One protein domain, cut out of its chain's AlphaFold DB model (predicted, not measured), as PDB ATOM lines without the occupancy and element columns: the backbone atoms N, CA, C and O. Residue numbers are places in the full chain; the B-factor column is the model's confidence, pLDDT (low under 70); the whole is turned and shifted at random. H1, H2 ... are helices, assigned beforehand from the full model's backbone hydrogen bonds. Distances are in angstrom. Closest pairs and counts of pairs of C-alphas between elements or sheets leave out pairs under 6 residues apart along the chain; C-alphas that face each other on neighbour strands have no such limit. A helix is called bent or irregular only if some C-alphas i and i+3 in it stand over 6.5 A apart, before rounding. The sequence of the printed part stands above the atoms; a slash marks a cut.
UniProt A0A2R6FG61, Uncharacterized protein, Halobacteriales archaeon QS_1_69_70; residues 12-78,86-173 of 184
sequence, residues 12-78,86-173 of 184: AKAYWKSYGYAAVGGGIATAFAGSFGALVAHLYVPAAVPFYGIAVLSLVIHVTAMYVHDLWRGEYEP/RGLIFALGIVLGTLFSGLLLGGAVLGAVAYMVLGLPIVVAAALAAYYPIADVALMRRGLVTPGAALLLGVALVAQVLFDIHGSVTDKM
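Overview. This is residues 12 to 78 and 86 to 173 of the 184 residues of an uncharacterized protein of Halobacteriales archaeon QS_1_69_70 (UniProt A0A2R6FG61). A long helix, H3, forms the core; H1 lies to one side of it and the bent H4 to the other, while H2 folds back from H1 and crosses H3. H5 leads away from this core, and its residues 160 to 172 stick out as an arm. The printed part has 155 residues with five named helices, H1 to H5, and no named strand; the class is all helix. It is only just compact, close to loose, with a radius of gyration of the C-alphas of 17.8 A and spans of 58 by 42 by 28 A.

Along the chain. H1, residues 12 to 44, begins at C-alpha 12 (23.274, -17.298, 6.802) and is 46.4 A long. H2, residues 46 to 73, is 41.6 A and only just irregular: C-alphas 47 and 50 are 6.9 A apart. H3 is residues 86 to 116, 43.4 A. H4, residues 122 to 141, was assigned as one helix by its hydrogen bonds but is bent, C-alphas 130 and 133 being 6.5 A apart; its arms are H4a, 122 to 130, and H4b, 133 to 141. H5, residues 147 to 172, is 37.0 A and ends at C-alpha 172 (8.756, 1.048, -31.429).

Arrangement. H3 is the hub. It touches H1 at a steep tilt of 42 degrees, closest C-alphas Ala 29 and Gly 97, 4.5 A. H2, with residues 47 to 56 alone, touches H3, closest C-alphas Tyr 52 and Ala 108, 4.7 A. H1 and H2 form a hairpin, closest C-alphas Ala 41 and Val 49, 5.6 A. H3 and H4a form another, closest C-alphas Gly 107 and Ala 129, 4.2 A. H2 touches H4a, closest C-alphas Ala 55 and Ala 130, 4.3 A. H5, with residues 147 to 149 alone, touches H4b, closest C-alphas Met 140 and Ala 149, 6.0 A. H1 and H5 are apart. Every O i to N i+4 pair is within hydrogen-bond range in H1, H3, H4a, H4b and H5; in H2, 22 of 24 are.

Size, cuts and confidence. The farthest C-alphas, Pro 121 and Met 173, are 61.0 A apart. Residues 79 to 85 are not printed, with 15.7 A between C-alphas 78 and 86; the links printed whole are tight. Mean pLDDT of the printed part is 71.4, and 70 residues are under 70, among them 12 to 34 and 152 to 173.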
ATOM      1  N   ALA A  12      22.780 -18.408   5.991       53.47
ATOM      2  CA  ALA A  12      23.274 -17.298   6.802       53.47
ATOM      3  C   ALA A  12      24.198 -16.359   6.005       53.47
ATOM      4  O   ALA A  12      24.074 -15.141   6.105       53.47
ATOM      5  N   LYS A  13      25.103 -16.883   5.163       53.81
ATOM      6  CA  LYS A  13      25.962 -16.055   4.291       53.81
ATOM      7  C   LYS A  13      25.165 -15.282   3.241       53.81
ATOM      8  O   LYS A  13      25.468 -14.115   2.997       53.81
ATOM      9  N   ALA A  14      24.177 -15.917   2.610       54.28
ATOM     10  CA  ALA A  14      23.290 -15.266   1.650       54.28
ATOM     11  C   ALA A  14      22.464 -14.164   2.332       54.28
ATOM     12  O   ALA A  14      22.404 -13.045   1.827       54.28
ATOM     13  N   TYR A  15      21.950 -14.448   3.529       56.41
ATOM     14  CA  TYR A  15      21.235 -13.505   4.381       56.41
ATOM     15  C   TYR A  15      22.092 -12.281   4.735       56.41
ATOM     16  O   TYR A  15      21.686 -11.151   4.480       56.41
ATOM     17  N   TRP A  16      23.324 -12.484   5.213       55.88
ATOM     18  CA  TRP A  16      24.255 -11.393   5.531       55.88
ATOM     19  C   TRP A  16      24.672 -10.571   4.311       55.88
ATOM     20  O   TRP A  16      24.876  -9.362   4.415       55.88
ATOM     21  N   LYS A  17      24.783 -11.204   3.141       55.72
ATOM     22  CA  LYS A  17      25.132 -10.514   1.899       55.72
ATOM     23  C   LYS A  17      23.985  -9.623   1.414       55.72
ATOM     24  O   LYS A  17      24.230  -8.470   1.071       55.72
ATOM     25  N   SER A  18      22.750 -10.123   1.429       55.66
ATOM     26  CA  SER A  18      21.550  -9.338   1.106       55.66
ATOM     27  C   SER A  18      21.316  -8.221   2.127       55.66
ATOM     28  O   SER A  18      21.036  -7.088   1.742       55.66
ATOM     29  N   TYR A  19      21.552  -8.505   3.411       59.28
ATOM     30  CA  TYR A  19      21.503  -7.522   4.493       59.28
ATOM     31  C   TYR A  19      22.523  -6.398   4.305       59.28
ATOM     32  O   TYR A  19      22.178  -5.228   4.436       59.28
ATOM     33  N   GLY A  20      23.762  -6.725   3.923       58.00
ATOM     34  CA  GLY A  20      24.783  -5.725   3.615       58.00
ATOM     35  C   GLY A  20      24.352  -4.773   2.496       58.00
ATOM     36  O   GLY A  20      24.571  -3.570   2.601       58.00
ATOM     37  N   TYR A  21      23.681  -5.276   1.457       56.75
ATOM     38  CA  TYR A  21      23.171  -4.424   0.378       56.75
ATOM     39  C   TYR A  21      21.973  -3.574   0.795       56.75
ATOM     40  O   TYR A  21      21.932  -2.399   0.438       56.75
ATOM     41  N   ALA A  22      21.034  -4.125   1.565       57.97
ATOM     42  CA  ALA A  22      19.901  -3.369   2.092       57.97
ATOM     43  C   ALA A  22      20.356  -2.281   3.080       57.97
ATOM     44  O   ALA A  22      19.897  -1.145   2.999       57.97
ATOM     45  N   ALA A  23      21.317  -2.592   3.953       61.44
ATOM     46  CA  ALA A  23      21.894  -1.646   4.902       61.44
ATOM     47  C   ALA A  23      22.691  -0.538   4.199       61.44
ATOM     48  O   ALA A  23      22.537   0.634   4.532       61.44
ATOM     49  N   VAL A  24      23.505  -0.877   3.192       61.19
ATOM     50  CA  VAL A  24      24.238   0.121   2.395       61.19
ATOM     51  C   VAL A  24      23.275   0.969   1.563       61.19
ATOM     52  O   VAL A  24      23.401   2.190   1.554       61.19
ATOM     53  N   GLY A  25      22.288   0.358   0.905       59.16
ATOM     54  CA  GLY A  25      21.267   1.068   0.133       59.16
ATOM     55  C   GLY A  25      20.421   2.000   1.003       59.16
ATOM     56  O   GLY A  25      20.257   3.169   0.666       59.16
ATOM     57  N   GLY A  26      19.964   1.518   2.160       62.56
ATOM     58  CA  GLY A  26      19.245   2.309   3.159       62.56
ATOM     59  C   GLY A  26      20.109   3.415   3.767       62.56
ATOM     60  O   GLY A  26      19.636   4.532   3.956       62.56
ATOM     61  N   GLY A  27      21.395   3.148   4.005       63.03
ATOM     62  CA  GLY A  27      22.365   4.136   4.474       63.03
ATOM     63  C   GLY A  27      22.603   5.250   3.457       63.03
ATOM     64  O   GLY A  27      22.566   6.420   3.821       63.03
ATOM     65  N   ILE A  28      22.767   4.910   2.175       63.28
ATOM     66  CA  ILE A  28      22.879   5.885   1.080       63.28
ATOM     67  C   ILE A  28      21.587   6.692   0.953       63.28
ATOM     68  O   ILE A  28      21.651   7.916   0.887       63.28
ATOM     69  N   ALA A  29      20.424   6.034   0.975       63.50
ATOM     70  CA  ALA A  29      19.124   6.699   0.940       63.50
ATOM     71  C   ALA A  29      18.983   7.699   2.094       63.50
ATOM     72  O   ALA A  29      18.610   8.847   1.875       63.50
ATOM     73  N   THR A  30      19.362   7.293   3.307       64.31
ATOM     74  CA  THR A  30      19.303   8.124   4.517       64.31
ATOM     75  C   THR A  30      20.305   9.271   4.467       64.31
ATOM     76  O   THR A  30      19.962  10.396   4.815       64.31
ATOM     77  N   ALA A  31      21.533   9.026   4.009       65.81
ATOM     78  CA  ALA A  31      22.558  10.056   3.886       65.81
ATOM     79  C   ALA A  31      22.182  11.088   2.815       65.81
ATOM     80  O   ALA A  31      22.325  12.289   3.041       65.81
ATOM     81  N   PHE A  32      21.654  10.640   1.675       67.56
ATOM     82  CA  PHE A  32      21.231  11.514   0.585       67.56
ATOM     83  C   PHE A  32      19.976  12.313   0.959       67.56
ATOM     84  O   PHE A  32      19.977  13.536   0.839       67.56
ATOM     85  N   ALA A  33      18.949  11.652   1.504       65.06
ATOM     86  CA  ALA A  33      17.751  12.292   2.050       65.06
ATOM     87  C   ALA A  33      18.095  13.283   3.166       65.06
ATOM     88  O   ALA A  33      17.588  14.403   3.208       65.06
ATOM     89  N   GLY A  34      18.990  12.876   4.067       67.69
ATOM     90  CA  GLY A  34      19.496  13.681   5.167       67.69
ATOM     91  C   GLY A  34      20.176  14.949   4.665       67.69
ATOM     92  O   GLY A  34      19.797  16.045   5.061       67.69
ATOM     93  N   SER A  35      21.129  14.806   3.744       71.81
ATOM     94  CA  SER A  35      21.938  15.916   3.222       71.81
ATOM     95  C   SER A  35      21.117  16.870   2.356       71.81
ATOM     96  O   SER A  35      21.206  18.084   2.522       71.81
ATOM     97  N   PHE A  36      20.286  16.335   1.457       73.94
ATOM     98  CA  PHE A  36      19.451  17.144   0.573       73.94
ATOM     99  C   PHE A  36      18.363  17.889   1.352       73.94
ATOM    100  O   PHE A  36      18.227  19.102   1.207       73.94
ATOM    101  N   GLY A  37      17.629  17.205   2.232       72.94
ATOM    102  CA  GLY A  37      16.590  17.856   3.027       72.94
ATOM    103  C   GLY A  37      17.143  18.825   4.067       72.94
ATOM    104  O   GLY A  37      16.541  19.871   4.281       72.94
ATOM    105  N   ALA A  38      18.318  18.553   4.646       75.88
ATOM    106  CA  ALA A  38      18.996  19.513   5.516       75.88
ATOM    107  C   ALA A  38      19.446  20.763   4.746       75.88
ATOM    108  O   ALA A  38      19.297  21.868   5.261       75.88
ATOM    109  N   LEU A  39      19.939  20.612   3.511       81.81
ATOM    110  CA  LEU A  39      20.280  21.741   2.643       81.81
ATOM    111  C   LEU A  39      19.038  22.580   2.314       81.81
ATOM    112  O   LEU A  39      19.064  23.797   2.462       81.81
ATOM    113  N   VAL A  40      17.937  21.939   1.917       79.31
ATOM    114  CA  VAL A  40      16.666  22.626   1.633       79.31
ATOM    115  C   VAL A  40      16.137  23.325   2.889       79.31
ATOM    116  O   VAL A  40      15.796  24.504   2.832       79.31
ATOM    117  N   ALA A  41      16.130  22.649   4.041       81.38
ATOM    118  CA  ALA A  41      15.752  23.257   5.313       81.38
ATOM    119  C   ALA A  41      16.627  24.478   5.618       81.38
ATOM    120  O   ALA A  41      16.106  25.536   5.939       81.38
ATOM    121  N   HIS A  42      17.945  24.367   5.450       85.38
ATOM    122  CA  HIS A  42      18.866  25.469   5.697       85.38
ATOM    123  C   HIS A  42      18.619  26.675   4.782       85.38
ATOM    124  O   HIS A  42      18.702  27.807   5.246       85.38
ATOM    125  N   LEU A  43      18.288  26.449   3.507       87.38
ATOM    126  CA  LEU A  43      18.059  27.523   2.536       87.38
ATOM    127  C   LEU A  43      16.722  28.252   2.736       87.38
ATOM    128  O   LEU A  43      16.668  29.464   2.547       87.38
ATOM    129  N   TYR A  44      15.653  27.539   3.105       84.44
ATOM    130  CA  TYR A  44      14.300  28.114   3.163       84.44
ATOM    131  C   TYR A  44      13.793  28.381   4.584       84.44
ATOM    132  O   TYR A  44      13.080  29.356   4.807       84.44
ATOM    133  N   VAL A  45      14.136  27.526   5.553       85.44
ATOM    134  CA  VAL A  45      13.684  27.627   6.951       85.44
ATOM    135  C   VAL A  45      14.822  27.184   7.888       85.44
ATOM    136  O   VAL A  45      14.766  26.086   8.446       85.44
ATOM    137  N   PRO A  46      15.869  28.008   8.100       85.44
ATOM    138  CA  PRO A  46      17.073  27.600   8.836       85.44
ATOM    139  C   PRO A  46      16.793  27.037  10.237       85.44
ATOM    140  O   PRO A  46      17.463  26.115  10.697       85.44
ATOM    141  N   ALA A  47      15.757  27.551  10.901       84.19
ATOM    142  CA  ALA A  47      15.328  27.088  12.215       84.19
ATOM    143  C   ALA A  47      14.765  25.652  12.226       84.19
ATOM    144  O   ALA A  47      14.692  25.042  13.289       84.19
ATOM    145  N   ALA A  48      14.387  25.095  11.069       84.31
ATOM    146  CA  ALA A  48      13.905  23.721  10.935       84.31
ATOM    147  C   ALA A  48      15.036  22.683  10.902       84.31
ATOM    148  O   ALA A  48      14.786  21.510  11.161       84.31
ATOM    149  N   VAL A  49      16.282  23.087  10.636       85.75
ATOM    150  CA  VAL A  49      17.445  22.183  10.547       85.75
ATOM    151  C   VAL A  49      17.620  21.279  11.782       85.75
ATOM    152  O   VAL A  49      17.737  20.065  11.598       85.75
ATOM    153  N   PRO A  50      17.600  21.780  13.037       85.12
ATOM    154  CA  PRO A  50      17.713  20.903  14.207       85.12
ATOM    155  C   PRO A  50      16.535  19.925  14.325       85.12
ATOM    156  O   PRO A  50      16.738  18.751  14.632       85.12
ATOM    157  N   PHE A  51      15.312  20.369  14.016       84.56
ATOM    158  CA  PHE A  51      14.122  19.512  14.023       84.56
ATOM    159  C   PHE A  51      14.177  18.439  12.930       84.56
ATOM    160  O   PHE A  51      13.738  17.314  13.152       84.56
ATOM    161  N   TYR A  52      14.778  18.756  11.783       83.88
ATOM    162  CA  TYR A  52      15.022  17.808  10.703       83.88
ATOM    163  C   TYR A  52      15.992  16.704  11.132       83.88
ATOM    164  O   TYR A  52      15.714  15.525  10.922       83.88
ATOM    165  N   GLY A  53      17.088  17.063  11.810       81.31
ATOM    166  CA  GLY A  53      18.019  16.084  12.381       81.31
ATOM    167  C   GLY A  53      17.336  15.131  13.367       81.31
ATOM    168  O   GLY A  53      17.540  13.918  13.301       81.31
ATOM    169  N   ILE A  54      16.463  15.662  14.229       84.38
ATOM    170  CA  ILE A  54      15.669  14.862  15.174       84.38
ATOM    171  C   ILE A  54      14.707  13.926  14.431       84.38
ATOM    172  O   ILE A  54      14.637  12.740  14.757       84.38
ATOM    173  N   ALA A  55      13.997  14.425  13.418       81.62
ATOM    174  CA  ALA A  55      13.068  13.630  12.622       81.62
ATOM    175  C   ALA A  55      13.775  12.463  11.910       81.62
ATOM    176  O   ALA A  55      13.294  11.331  11.962       81.62
ATOM    177  N   VAL A  56      14.949  12.716  11.314       79.44
ATOM    178  CA  VAL A  56      15.777  11.689  10.654       79.44
ATOM    179  C   VAL A  56      16.210  10.617  11.651       79.44
ATOM    180  O   VAL A  56      15.995   9.432  11.407       79.44
ATOM    181  N   LEU A  57      16.793  11.015  12.787       79.88
ATOM    182  CA  LEU A  57      17.252  10.072  13.813       79.88
ATOM    183  C   LEU A  57      16.100   9.219  14.346       79.88
ATOM    184  O   LEU A  57      16.229   8.002  14.476       79.88
ATOM    185  N   SER A  58      14.961   9.855  14.610       79.50
ATOM    186  CA  SER A  58      13.766   9.178  15.094       79.50
ATOM    187  C   SER A  58      13.261   8.142  14.090       79.50
ATOM    188  O   SER A  58      13.000   6.998  14.468       79.50
ATOM    189  N   LEU A  59      13.194   8.499  12.803       75.88
ATOM    190  CA  LEU A  59      12.797   7.584  11.736       75.88
ATOM    191  C   LEU A  59      13.746   6.381  11.648       75.88
ATOM    192  O   LEU A  59      13.276   5.246  11.612       75.88
ATOM    193  N   VAL A  60      15.063   6.606  11.675       74.44
ATOM    194  CA  VAL A  60      16.066   5.527  11.632       74.44
ATOM    195  C   VAL A  60      15.882   4.555  12.797       74.44
ATOM    196  O   VAL A  60      15.855   3.342  12.583       74.44
ATOM    197  N   ILE A  61      15.704   5.067  14.019       75.38
ATOM    198  CA  ILE A  61      15.481   4.238  15.210       75.38
ATOM    199  C   ILE A  61      14.202   3.406  15.057       75.38
ATOM    200  O   ILE A  61      14.231   2.196  15.276       75.38
ATOM    201  N   HIS A  62      13.093   4.022  14.641       73.50
ATOM    202  CA  HIS A  62      11.803   3.335  14.548       73.50
ATOM    203  C   HIS A  62      11.755   2.318  13.409       73.50
ATOM    204  O   HIS A  62      11.239   1.220  13.603       73.50
ATOM    205  N   VAL A  63      12.322   2.634  12.243       70.00
ATOM    206  CA  VAL A  63      12.434   1.684  11.128       70.00
ATOM    207  C   VAL A  63      13.314   0.501  11.522       70.00
ATOM    208  O   VAL A  63      12.940  -0.641  11.269       70.00
ATOM    209  N   THR A  64      14.427   0.750  12.219       67.31
ATOM    210  CA  THR A  64      15.290  -0.324  12.736       67.31
ATOM    211  C   THR A  64      14.542  -1.197  13.746       67.31
ATOM    212  O   THR A  64      14.607  -2.420  13.660       67.31
ATOM    213  N   ALA A  65      13.793  -0.595  14.672       70.38
ATOM    214  CA  ALA A  65      13.007  -1.328  15.664       70.38
ATOM    215  C   ALA A  65      11.896  -2.173  15.019       70.38
ATOM    216  O   ALA A  65      11.724  -3.333  15.386       70.38
ATOM    217  N   MET A  66      11.181  -1.618  14.033       68.81
ATOM    218  CA  MET A  66      10.179  -2.349  13.251       68.81
ATOM    219  C   MET A  66      10.803  -3.520  12.499       68.81
ATOM    220  O   MET A  66      10.279  -4.622  12.556       68.81
ATOM    221  N   TYR A  67      11.950  -3.307  11.864       67.50
ATOM    222  CA  TYR A  67      12.658  -4.369  11.164       67.50
ATOM    223  C   TYR A  67      13.091  -5.502  12.107       67.50
ATOM    224  O   TYR A  67      12.861  -6.673  11.819       67.50
ATOM    225  N   VAL A  68      13.681  -5.175  13.264       68.38
ATOM    226  CA  VAL A  68      14.062  -6.177  14.279       68.38
ATOM    227  C   VAL A  68      12.837  -6.947  14.780       68.38
ATOM    228  O   VAL A  68      12.909  -8.158  14.983       68.38
ATOM    229  N   HIS A  69      11.713  -6.256  14.955       70.44
ATOM    230  CA  HIS A  69      10.446  -6.861  15.348       70.44
ATOM    231  C   HIS A  69       9.902  -7.828  14.283       70.44
ATOM    232  O   HIS A  69       9.565  -8.962  14.627       70.44
ATOM    233  N   ASP A  70       9.912  -7.438  13.007       65.69
ATOM    234  CA  ASP A  70       9.470  -8.277  11.884       65.69
ATOM    235  C   ASP A  70      10.360  -9.530  11.739       65.69
ATOM    236  O   ASP A  70       9.861 -10.638  11.520       65.69
ATOM    237  N   LEU A  71      11.676  -9.386  11.957       62.88
ATOM    238  CA  LEU A  71      12.616 -10.512  12.011       62.88
ATOM    239  C   LEU A  71      12.291 -11.492  13.138       62.88
ATOM    240  O   LEU A  71      12.315 -12.704  12.931       62.88
ATOM    241  N   TRP A  72      11.993 -10.984  14.334       68.06
ATOM    242  CA  TRP A  72      11.645 -11.825  15.482       68.06
ATOM    243  C   TRP A  72      10.328 -12.576  15.296       68.06
ATOM    244  O   TRP A  72      10.170 -13.660  15.853       68.06
ATOM    245  N   ARG A  73       9.396 -12.030  14.512       70.62
ATOM    246  CA  ARG A  73       8.126 -12.692  14.186       70.62
ATOM    247  C   ARG A  73       8.206 -13.655  13.005       70.62
ATOM    248  O   ARG A  73       7.243 -14.373  12.761       70.62
ATOM    249  N   GLY A  74       9.333 -13.688  12.292       63.09
ATOM    250  CA  GLY A  74       9.471 -14.482  11.071       63.09
ATOM    251  C   GLY A  74       8.606 -13.971   9.913       63.09
ATOM    252  O   GLY A  74       8.365 -14.715   8.973       63.09
ATOM    253  N   GLU A  75       8.142 -12.719   9.974       65.19
ATOM    254  CA  GLU A  75       7.321 -12.081   8.929       65.19
ATOM    255  C   GLU A  75       8.182 -11.530   7.773       65.19
ATOM    256  O   GLU A  75       7.663 -11.077   6.755       65.19
ATOM    257  N   TYR A  76       9.511 -11.562   7.917       57.91
ATOM    258  CA  TYR A  76      10.453 -11.099   6.904       57.91
ATOM    259  C   TYR A  76      10.889 -12.239   5.976       57.91
ATOM    260  O   TYR A  76      11.645 -13.124   6.378       57.91
ATOM    261  N   GLU A  77      10.469 -12.181   4.713       55.41
ATOM    262  CA  GLU A  77      10.867 -13.129   3.670       55.41
ATOM    263  C   GLU A  77      12.088 -12.606   2.883       55.41
ATOM    264  O   GLU A  77      11.962 -11.678   2.078       55.41
ATOM    265  N   PRO A  78      13.289 -13.202   3.036       52.81
ATOM    266  CA  PRO A  78      14.504 -12.732   2.361       52.81
ATOM    267  C   PRO A  78      14.432 -12.857   0.832       52.81
ATOM    268  O   PRO A  78      15.146 -12.160   0.105       52.81
ATOM    269  N   ARG A  86      21.554  -4.499  -8.371       62.44
ATOM    270  CA  ARG A  86      22.261  -3.453  -7.594       62.44
ATOM    271  C   ARG A  86      21.917  -2.029  -8.052       62.44
ATOM    272  O   ARG A  86      21.808  -1.135  -7.221       62.44
ATOM    273  N   GLY A  87      21.727  -1.834  -9.360       62.38
ATOM    274  CA  GLY A  87      21.309  -0.552  -9.931       62.38
ATOM    275  C   GLY A  87      19.879  -0.169  -9.547       62.38
ATOM    276  O   GLY A  87      19.628   0.989  -9.228       62.38
ATOM    277  N   LEU A  88      18.961  -1.139  -9.492       63.75
ATOM    278  CA  LEU A  88      17.580  -0.905  -9.069       63.75
ATOM    279  C   LEU A  88      17.491  -0.602  -7.564       63.75
ATOM    280  O   LEU A  88      16.742   0.286  -7.178       63.75
ATOM    281  N   ILE A  89      18.305  -1.261  -6.725       62.00
ATOM    282  CA  ILE A  89      18.417  -0.948  -5.284       62.00
ATOM    283  C   ILE A  89      18.916   0.487  -5.083       62.00
ATOM    284  O   ILE A  89      18.377   1.220  -4.260       62.00
ATOM    285  N   PHE A  90      19.931   0.901  -5.845       63.47
ATOM    286  CA  PHE A  90      20.465   2.260  -5.773       63.47
ATOM    287  C   PHE A  90      19.432   3.308  -6.214       63.47
ATOM    288  O   PHE A  90      19.222   4.296  -5.514       63.47
ATOM    289  N   ALA A  91      18.741   3.066  -7.333       64.94
ATOM    290  CA  ALA A  91      17.685   3.946  -7.826       64.94
ATOM    291  C   ALA A  91      16.506   4.042  -6.842       64.94
ATOM    292  O   ALA A  91      16.053   5.144  -6.540       64.94
ATOM    293  N   LEU A  92      16.062   2.912  -6.280       66.06
ATOM    294  CA  LEU A  92      15.050   2.876  -5.221       66.06
ATOM    295  C   LEU A  92      15.513   3.644  -3.982       66.06
ATOM    296  O   LEU A  92      14.733   4.406  -3.425       66.06
ATOM    297  N   GLY A  93      16.778   3.502  -3.584       65.12
ATOM    298  CA  GLY A  93      17.352   4.250  -2.468       65.12
ATOM    299  C   GLY A  93      17.302   5.765  -2.680       65.12
ATOM    300  O   GLY A  93      16.916   6.490  -1.768       65.12
ATOM    301  N   ILE A  94      17.618   6.249  -3.884       67.06
ATOM    302  CA  ILE A  94      17.510   7.679  -4.217       67.06
ATOM    303  C   ILE A  94      16.051   8.129  -4.189       67.06
ATOM    304  O   ILE A  94      15.724   9.097  -3.512       67.06
ATOM    305  N   VAL A  95      15.168   7.420  -4.893       70.69
ATOM    306  CA  VAL A  95      13.755   7.797  -5.037       70.69
ATOM    307  C   VAL A  95      13.041   7.803  -3.685       70.69
ATOM    308  O   VAL A  95      12.397   8.790  -3.327       70.69
ATOM    309  N   LEU A  96      13.202   6.735  -2.901       68.19
ATOM    310  CA  LEU A  96      12.655   6.648  -1.549       68.19
ATOM    311  C   LEU A  96      13.309   7.685  -0.633       68.19
ATOM    312  O   LEU A  96      12.608   8.344   0.127       68.19
ATOM    313  N   GLY A  97      14.623   7.890  -0.738       68.94
ATOM    314  CA  GLY A  97      15.333   8.913   0.024       68.94
ATOM    315  C   GLY A  97      14.766  10.316  -0.216       68.94
ATOM    316  O   GLY A  97      14.442  11.024   0.735       68.94
ATOM    317  N   THR A  98      14.566  10.711  -1.473       70.94
ATOM    318  CA  THR A  98      13.981  12.015  -1.820       70.94
ATOM    319  C   THR A  98      12.540  12.153  -1.317       70.94
ATOM    320  O   THR A  98      12.182  13.192  -0.766       70.94
ATOM    321  N   LEU A  99      11.723  11.105  -1.443       70.81
ATOM    322  CA  LEU A  99      10.342  11.090  -0.949       70.81
ATOM    323  C   LEU A  99      10.257  11.252   0.569       70.81
ATOM    324  O   LEU A  99       9.552  12.130   1.069       70.81
ATOM    325  N   PHE A 100      11.008  10.431   1.304       72.19
ATOM    326  CA  PHE A 100      11.034  10.490   2.761       72.19
ATOM    327  C   PHE A 100      11.665  11.792   3.261       72.19
ATOM    328  O   PHE A 100      11.224  12.316   4.280       72.19
ATOM    329  N   SER A 101      12.610  12.380   2.520       74.62
ATOM    330  CA  SER A 101      13.145  13.716   2.811       74.62
ATOM    331  C   SER A 101      12.053  14.793   2.818       74.62
ATOM    332  O   SER A 101      12.041  15.635   3.714       74.62
ATOM    333  N   GLY A 102      11.086  14.736   1.893       74.50
ATOM    334  CA  GLY A 102       9.943  15.657   1.878       74.50
ATOM    335  C   GLY A 102       9.040  15.522   3.110       74.50
ATOM    336  O   GLY A 102       8.659  16.525   3.713       74.50
ATOM    337  N   LEU A 103       8.748  14.290   3.538       76.62
ATOM    338  CA  LEU A 103       7.963  14.026   4.756       76.62
ATOM    339  C   LEU A 103       8.691  14.487   6.024       76.62
ATOM    340  O   LEU A 103       8.088  15.107   6.902       76.62
ATOM    341  N   LEU A 104       9.996  14.220   6.097       80.38
ATOM    342  CA  LEU A 104      10.866  14.670   7.182       80.38
ATOM    343  C   LEU A 104      10.928  16.198   7.246       80.38
ATOM    344  O   LEU A 104      10.882  16.767   8.334       80.38
ATOM    345  N   LEU A 105      10.969  16.869   6.091       82.00
ATOM    346  CA  LEU A 105      10.935  18.325   6.008       82.00
ATOM    347  C   LEU A 105       9.594  18.876   6.503       82.00
ATOM    348  O   LEU A 105       9.584  19.839   7.264       82.00
ATOM    349  N   GLY A 106       8.475  18.235   6.150       80.12
ATOM    350  CA  GLY A 106       7.150  18.590   6.665       80.12
ATOM    351  C   GLY A 106       7.073  18.519   8.194       80.12
ATOM    352  O   GLY A 106       6.652  19.483   8.835       80.12
ATOM    353  N   GLY A 107       7.560  17.425   8.792       81.88
ATOM    354  CA  GLY A 107       7.665  17.288  10.250       81.88
ATOM    355  C   GLY A 107       8.584  18.341  10.881       81.88
ATOM    356  O   GLY A 107       8.221  18.982  11.868       81.88
ATOM    357  N   ALA A 108       9.751  18.582  10.282       85.44
ATOM    358  CA  ALA A 108      10.710  19.574  10.760       85.44
ATOM    359  C   ALA A 108      10.151  21.004  10.738       85.44
ATOM    360  O   ALA A 108      10.342  21.759  11.692       85.44
ATOM    361  N   VAL A 109       9.428  21.367   9.675       86.62
ATOM    362  CA  VAL A 109       8.755  22.666   9.548       86.62
ATOM    363  C   VAL A 109       7.631  22.792  10.572       86.62
ATOM    364  O   VAL A 109       7.536  23.831  11.221       86.62
ATOM    365  N   LEU A 110       6.830  21.744  10.790       84.75
ATOM    366  CA  LEU A 110       5.808  21.733  11.845       84.75
ATOM    367  C   LEU A 110       6.420  21.977  13.231       84.75
ATOM    368  O   LEU A 110       5.918  22.816  13.979       84.75
ATOM    369  N   GLY A 111       7.529  21.305  13.555       85.38
ATOM    370  CA  GLY A 111       8.273  21.539  14.795       85.38
ATOM    371  C   GLY A 111       8.811  22.970  14.898       85.38
ATOM    372  O   GLY A 111       8.648  23.627  15.927       85.38
ATOM    373  N   ALA A 112       9.381  23.498  13.815       87.00
ATOM    374  CA  ALA A 112       9.901  24.862  13.775       87.00
ATOM    375  C   ALA A 112       8.801  25.918  13.973       87.00
ATOM    376  O   ALA A 112       8.993  26.865  14.732       87.00
ATOM    377  N   VAL A 113       7.635  25.744  13.342       88.31
ATOM    378  CA  VAL A 113       6.470  26.629  13.510       88.31
ATOM    379  C   VAL A 113       5.925  26.541  14.937       88.31
ATOM    380  O   VAL A 113       5.681  27.570  15.564       88.31
ATOM    381  N   ALA A 114       5.795  25.332  15.487       88.94
ATOM    382  CA  ALA A 114       5.373  25.115  16.870       88.94
ATOM    383  C   ALA A 114       6.275  25.848  17.878       88.94
ATOM    384  O   ALA A 114       5.780  26.484  18.807       88.94
ATOM    385  N   TYR A 115       7.591  25.799  17.676       90.12
ATOM    386  CA  TYR A 115       8.553  26.471  18.544       90.12
ATOM    387  C   TYR A 115       8.566  27.994  18.346       90.12
ATOM    388  O   TYR A 115       8.430  28.745  19.307       90.12
ATOM    389  N   MET A 116       8.714  28.462  17.102       88.56
ATOM    390  CA  MET A 116       8.952  29.882  16.816       88.56
ATOM    391  C   MET A 116       7.687  30.737  16.812       88.56
ATOM    392  O   MET A 116       7.746  31.905  17.181       88.56
ATOM    393  N   VAL A 117       6.562  30.185  16.354       89.75
ATOM    394  CA  VAL A 117       5.314  30.940  16.157       89.75
ATOM    395  C   VAL A 117       4.359  30.714  17.319       89.75
ATOM    396  O   VAL A 117       3.778  31.665  17.831       89.75
ATOM    397  N   LEU A 118       4.204  29.460  17.751       90.25
ATOM    398  CA  LEU A 118       3.275  29.105  18.828       90.25
ATOM    399  C   LEU A 118       3.916  29.171  20.224       90.25
ATOM    400  O   LEU A 118       3.213  29.013  21.219       90.25
ATOM    401  N   GLY A 119       5.235  29.391  20.310       88.44
ATOM    402  CA  GLY A 119       5.963  29.492  21.578       88.44
ATOM    403  C   GLY A 119       5.961  28.198  22.393       88.44
ATOM    404  O   GLY A 119       6.109  28.240  23.616       88.44
ATOM    405  N   LEU A 120       5.752  27.045  21.747       91.19
ATOM    406  CA  LEU A 120       5.713  25.764  22.443       91.19
ATOM    407  C   LEU A 120       7.108  25.381  22.958       91.19
ATOM    408  O   LEU A 120       8.113  25.681  22.308       91.19
ATOM    409  N   PRO A 121       7.198  24.663  24.094       91.75
ATOM    410  CA  PRO A 121       8.473  24.169  24.595       91.75
ATOM    411  C   PRO A 121       9.207  23.340  23.537       91.75
ATOM    412  O   PRO A 121       8.596  22.522  22.845       91.75
ATOM    413  N   ILE A 122      10.533  23.490  23.463       86.69
ATOM    414  CA  ILE A 122      11.368  22.813  22.456       86.69
ATOM    415  C   ILE A 122      11.183  21.289  22.451       86.69
ATOM    416  O   ILE A 122      11.217  20.667  21.395       86.69
ATOM    417  N   VAL A 123      10.905  20.694  23.615       88.06
ATOM    418  CA  VAL A 123      10.631  19.258  23.766       88.06
ATOM    419  C   VAL A 123       9.348  18.853  23.033       88.06
ATOM    420  O   VAL A 123       9.323  17.832  22.350       88.06
ATOM    421  N   VAL A 124       8.293  19.668  23.122       86.81
ATOM    422  CA  VAL A 124       7.011  19.419  22.444       86.81
ATOM    423  C   VAL A 124       7.164  19.609  20.936       86.81
ATOM    424  O   VAL A 124       6.711  18.774  20.156       86.81
ATOM    425  N   ALA A 125       7.866  20.662  20.513       86.50
ATOM    426  CA  ALA A 125       8.174  20.905  19.105       86.50
ATOM    427  C   ALA A 125       9.022  19.779  18.481       86.50
ATOM    428  O   ALA A 125       8.744  19.329  17.368       86.50
ATOM    429  N   ALA A 126      10.017  19.273  19.215       84.00
ATOM    430  CA  ALA A 126      10.834  18.135  18.806       84.00
ATOM    431  C   ALA A 126      10.014  16.842  18.700       84.00
ATOM    432  O   ALA A 126      10.181  16.092  17.739       84.00
ATOM    433  N   ALA A 127       9.096  16.606  19.642       84.81
ATOM    434  CA  ALA A 127       8.185  15.470  19.580       84.81
ATOM    435  C   ALA A 127       7.290  15.531  18.333       84.81
ATOM    436  O   ALA A 127       7.165  14.530  17.636       84.81
ATOM    437  N   LEU A 128       6.736  16.699  17.990       83.06
ATOM    438  CA  LEU A 128       5.932  16.872  16.772       83.06
ATOM    439  C   LEU A 128       6.741  16.585  15.499       83.06
ATOM    440  O   LEU A 128       6.270  15.853  14.626       83.06
ATOM    441  N   ALA A 129       7.971  17.104  15.423       83.81
ATOM    442  CA  ALA A 129       8.863  16.850  14.294       83.81
ATOM    443  C   ALA A 129       9.227  15.365  14.146       83.81
ATOM    444  O   ALA A 129       9.300  14.850  13.032       83.81
ATOM    445  N   ALA A 130       9.417  14.671  15.268       81.81
ATOM    446  CA  ALA A 130       9.754  13.254  15.301       81.81
ATOM    447  C   ALA A 130       8.561  12.339  14.993       81.81
ATOM    448  O   ALA A 130       8.739  11.297  14.367       81.81
ATOM    449  N   TYR A 131       7.361  12.694  15.459       79.12
ATOM    450  CA  TYR A 131       6.222  11.777  15.493       79.12
ATOM    451  C   TYR A 131       5.487  11.679  14.158       79.12
ATOM    452  O   TYR A 131       5.009  10.603  13.805       79.12
ATOM    453  N   TYR A 132       5.422  12.771  13.392       72.88
ATOM    454  CA  TYR A 132       4.711  12.787  12.113       72.88
ATOM    455  C   TYR A 132       5.240  11.733  11.110       72.88
ATOM    456  O   TYR A 132       4.433  10.926  10.647       72.88
ATOM    457  N   PRO A 133       6.561  11.630  10.841       71.06
ATOM    458  CA  PRO A 133       7.101  10.594   9.952       71.06
ATOM    459  C   PRO A 133       6.828   9.163  10.438       71.06
ATOM    460  O   PRO A 133       6.641   8.256   9.634       71.06
ATOM    461  N   ILE A 134       6.793   8.944  11.756       74.00
ATOM    462  CA  ILE A 134       6.561   7.617  12.341       74.00
ATOM    463  C   ILE A 134       5.095   7.221  12.219       74.00
ATOM    464  O   ILE A 134       4.793   6.097  11.822       74.00
ATOM    465  N   ALA A 135       4.188   8.130  12.580       76.31
ATOM    466  CA  ALA A 135       2.754   7.902  12.483       76.31
ATOM    467  C   ALA A 135       2.360   7.601  11.034       76.31
ATOM    468  O   ALA A 135       1.601   6.668  10.789       76.31
ATOM    469  N   ASP A 136       2.942   8.335  10.087       73.31
ATOM    470  CA  ASP A 136       2.769   8.115   8.657       73.31
ATOM    471  C   ASP A 136       3.182   6.686   8.256       73.31
ATOM    472  O   ASP A 136       2.346   5.926   7.772       73.31
ATOM    473  N   VAL A 137       4.399   6.241   8.593       71.69
ATOM    474  CA  VAL A 137       4.855   4.865   8.303       71.69
ATOM    475  C   VAL A 137       3.997   3.798   8.999       71.69
ATOM    476  O   VAL A 137       3.663   2.772   8.403       71.69
ATOM    477  N   ALA A 138       3.604   4.016  10.255       72.44
ATOM    478  CA  ALA A 138       2.783   3.066  11.004       72.44
ATOM    479  C   ALA A 138       1.376   2.909  10.404       72.44
ATOM    480  O   ALA A 138       0.841   1.800  10.353       72.44
ATOM    481  N   LEU A 139       0.774   4.005   9.938       76.56
ATOM    482  CA  LEU A 139      -0.525   4.002   9.266       76.56
ATOM    483  C   LEU A 139      -0.426   3.386   7.860       76.56
ATOM    484  O   LEU A 139      -1.299   2.601   7.488       76.56
ATOM    485  N   MET A 140       0.665   3.634   7.127       74.81
ATOM    486  CA  MET A 140       0.953   2.973   5.846       74.81
ATOM    487  C   MET A 140       1.023   1.452   5.984       74.81
ATOM    488  O   MET A 140       0.414   0.735   5.192       74.81
ATOM    489  N   ARG A 141       1.697   0.937   7.025       70.69
ATOM    490  CA  ARG A 141       1.752  -0.511   7.312       70.69
ATOM    491  C   ARG A 141       0.372  -1.127   7.562       70.69
ATOM    492  O   ARG A 141       0.195  -2.321   7.359       70.69
ATOM    493  N   ARG A 142      -0.603  -0.327   8.002       75.00
ATOM    494  CA  ARG A 142      -1.998  -0.752   8.212       75.00
ATOM    495  C   ARG A 142      -2.857  -0.647   6.946       75.00
ATOM    496  O   ARG A 142      -4.058  -0.877   7.026       75.00
ATOM    497  N   GLY A 143      -2.271  -0.281   5.804       71.88
ATOM    498  CA  GLY A 143      -2.985  -0.108   4.538       71.88
ATOM    499  C   GLY A 143      -3.823   1.170   4.462       71.88
ATOM    500  O   GLY A 143      -4.687   1.279   3.595       71.88
ATOM    501  N   LEU A 144      -3.601   2.134   5.361       74.81
ATOM    502  CA  LEU A 144      -4.301   3.415   5.326       74.81
ATOM    503  C   LEU A 144      -3.612   4.378   4.356       74.81
ATOM    504  O   LEU A 144      -2.387   4.393   4.233       74.81
ATOM    505  N   VAL A 145      -4.409   5.212   3.689       77.00
ATOM    506  CA  VAL A 145      -3.886   6.275   2.828       77.00
ATOM    507  C   VAL A 145      -3.397   7.414   3.713       77.00
ATOM    508  O   VAL A 145      -4.183   8.104   4.359       77.00
ATOM    509  N   THR A 146      -2.086   7.598   3.741       78.06
ATOM    510  CA  THR A 146      -1.410   8.682   4.447       78.06
ATOM    511  C   THR A 146      -0.732   9.624   3.447       78.06
ATOM    512  O   THR A 146      -0.605   9.268   2.269       78.06
ATOM    513  N   PRO A 147      -0.267  10.812   3.866       70.31
ATOM    514  CA  PRO A 147       0.546  11.675   3.012       70.31
ATOM    515  C   PRO A 147       1.748  10.950   2.391       70.31
ATOM    516  O   PRO A 147       1.992  11.104   1.194       70.31
ATOM    517  N   GLY A 148       2.453  10.099   3.146       69.75
ATOM    518  CA  GLY A 148       3.523   9.272   2.587       69.75
ATOM    519  C   GLY A 148       3.033   8.170   1.658       69.75
ATOM    520  O   GLY A 148       3.648   7.948   0.616       69.75
ATOM    521  N   ALA A 149       1.894   7.534   1.953       68.88
ATOM    522  CA  ALA A 149       1.276   6.566   1.044       68.88
ATOM    523  C   ALA A 149       0.926   7.212  -0.305       68.88
ATOM    524  O   ALA A 149       1.225   6.651  -1.355       68.88
ATOM    525  N   ALA A 150       0.327   8.406  -0.283       74.38
ATOM    526  CA  ALA A 150      -0.041   9.155  -1.479       74.38
ATOM    527  C   ALA A 150       1.192   9.553  -2.303       74.38
ATOM    528  O   ALA A 150       1.185   9.434  -3.528       74.38
ATOM    529  N   LEU A 151       2.269   9.968  -1.633       70.56
ATOM    530  CA  LEU A 151       3.546  10.275  -2.273       70.56
ATOM    531  C   LEU A 151       4.187   9.031  -2.911       70.56
ATOM    532  O   LEU A 151       4.621   9.095  -4.064       70.56
ATOM    533  N   LEU A 152       4.199   7.889  -2.213       69.00
ATOM    534  CA  LEU A 152       4.680   6.623  -2.777       69.00
ATOM    535  C   LEU A 152       3.829   6.159  -3.960       69.00
ATOM    536  O   LEU A 152       4.389   5.725  -4.962       69.00
ATOM    537  N   LEU A 153       2.502   6.282  -3.877       68.81
ATOM    538  CA  LEU A 153       1.592   5.959  -4.978       68.81
ATOM    539  C   LEU A 153       1.843   6.853  -6.194       68.81
ATOM    540  O   LEU A 153       1.911   6.349  -7.311       68.81
ATOM    541  N   GLY A 154       2.037   8.157  -5.989       66.38
ATOM    542  CA  GLY A 154       2.380   9.087  -7.064       66.38
ATOM    543  C   GLY A 154       3.691   8.712  -7.753       66.38
ATOM    544  O   GLY A 154       3.774   8.716  -8.978       66.38
ATOM    545  N   VAL A 155       4.704   8.311  -6.984       66.44
ATOM    546  CA  VAL A 155       5.977   7.850  -7.546       66.44
ATOM    547  C   VAL A 155       5.855   6.504  -8.241       66.44
ATOM    548  O   VAL A 155       6.423   6.344  -9.316       66.44
ATOM    549  N   ALA A 156       5.105   5.558  -7.681       64.25
ATOM    550  CA  ALA A 156       4.825   4.286  -8.337       64.25
ATOM    551  C   ALA A 156       4.112   4.509  -9.679       64.25
ATOM    552  O   ALA A 156       4.494   3.901 -10.675       64.25
ATOM    553  N   LEU A 157       3.159   5.444  -9.727       69.94
ATOM    554  CA  LEU A 157       2.461   5.842 -10.948       69.94
ATOM    555  C   LEU A 157       3.423   6.457 -11.974       69.94
ATOM    556  O   LEU A 157       3.422   6.056 -13.133       69.94
ATOM    557  N   VAL A 158       4.274   7.403 -11.562       69.06
ATOM    558  CA  VAL A 158       5.273   8.020 -12.452       69.06
ATOM    559  C   VAL A 158       6.270   6.978 -12.957       69.06
ATOM    560  O   VAL A 158       6.570   6.950 -14.146       69.06
ATOM    561  N   ALA A 159       6.757   6.097 -12.084       63.88
ATOM    562  CA  ALA A 159       7.661   5.019 -12.460       63.88
ATOM    563  C   ALA A 159       6.997   4.069 -13.461       63.88
ATOM    564  O   ALA A 159       7.602   3.757 -14.481       63.88
ATOM    565  N   GLN A 160       5.748   3.668 -13.216       63.16
ATOM    566  CA  GLN A 160       4.974   2.833 -14.130       63.16
ATOM    567  C   GLN A 160       4.811   3.502 -15.497       63.16
ATOM    568  O   GLN A 160       5.139   2.890 -16.506       63.16
ATOM    569  N   VAL A 161       4.421   4.781 -15.539       66.75
ATOM    570  CA  VAL A 161       4.323   5.549 -16.790       66.75
ATOM    571  C   VAL A 161       5.670   5.604 -17.513       66.75
ATOM    572  O   VAL A 161       5.724   5.422 -18.725       66.75
ATOM    573  N   LEU A 162       6.775   5.817 -16.797       63.72
ATOM    574  CA  LEU A 162       8.112   5.834 -17.392       63.72
ATOM    575  C   LEU A 162       8.529   4.462 -17.935       63.72
ATOM    576  O   LEU A 162       9.135   4.405 -19.004       63.72
ATOM    577  N   PHE A 163       8.204   3.368 -17.243       66.12
ATOM    578  CA  PHE A 163       8.466   2.009 -17.720       66.12
ATOM    579  C   PHE A 163       7.583   1.636 -18.913       66.12
ATOM    580  O   PHE A 163       8.098   1.063 -19.870       66.12
ATOM    581  N   ASP A 164       6.310   2.026 -18.913       61.50
ATOM    582  CA  ASP A 164       5.394   1.834 -20.038       61.50
ATOM    583  C   ASP A 164       5.859   2.638 -21.263       61.50
ATOM    584  O   ASP A 164       5.888   2.128 -22.386       61.50
ATOM    585  N   ILE A 165       6.322   3.878 -21.059       58.25
ATOM    586  CA  ILE A 165       6.949   4.685 -22.111       58.25
ATOM    587  C   ILE A 165       8.231   4.008 -22.596       58.25
ATOM    588  O   ILE A 165       8.398   3.848 -23.800       58.25
ATOM    589  N   HIS A 166       9.120   3.566 -21.705       53.59
ATOM    590  CA  HIS A 166      10.370   2.917 -22.096       53.59
ATOM    591  C   HIS A 166      10.128   1.616 -22.870       53.59
ATOM    592  O   HIS A 166      10.758   1.420 -23.908       53.59
ATOM    593  N   GLY A 167       9.193   0.773 -22.425       49.91
ATOM    594  CA  GLY A 167       8.762  -0.437 -23.127       49.91
ATOM    595  C   GLY A 167       8.171  -0.112 -24.495       49.91
ATOM    596  O   GLY A 167       8.592  -0.663 -25.505       49.91
ATOM    597  N   SER A 168       7.288   0.888 -24.567       50.56
ATOM    598  CA  SER A 168       6.694   1.309 -25.838       50.56
ATOM    599  C   SER A 168       7.700   1.942 -26.806       50.56
ATOM    600  O   SER A 168       7.560   1.777 -28.014       50.56
ATOM    601  N   VAL A 169       8.724   2.644 -26.311       47.16
ATOM    602  CA  VAL A 169       9.786   3.251 -27.128       47.16
ATOM    603  C   VAL A 169      10.796   2.194 -27.572       47.16
ATOM    604  O   VAL A 169      11.208   2.215 -28.726       47.16
ATOM    605  N   THR A 170      11.160   1.240 -26.712       48.56
ATOM    606  CA  THR A 170      12.054   0.129 -27.083       48.56
ATOM    607  C   THR A 170      11.401  -0.853 -28.053       48.56
ATOM    608  O   THR A 170      12.085  -1.337 -28.951       48.56
ATOM    609  N   ASP A 171      10.086  -1.074 -27.957       45.72
ATOM    610  CA  ASP A 171       9.338  -1.882 -28.929       45.72
ATOM    611  C   ASP A 171       9.042  -1.126 -30.241       45.72
ATOM    612  O   ASP A 171       8.881  -1.756 -31.288       45.72
ATOM    613  N   LYS A 172       9.004   0.217 -30.229       41.28
ATOM    614  CA  LYS A 172       8.756   1.048 -31.429       41.28
ATOM    615  C   LYS A 172      10.012   1.624 -32.088       41.28
ATOM    616  O   LYS A 172       9.905   2.177 -33.180       41.28
ATOM    617  N   MET A 173      11.193   1.503 -31.479       34.66
ATOM    618  CA  MET A 173      12.466   1.888 -32.093       34.66
ATOM    619  C   MET A 173      13.135   0.668 -32.749       34.66
ATOM    620  O   MET A 173      13.703  -0.168 -32.046       34.66
TER     621      MET A 173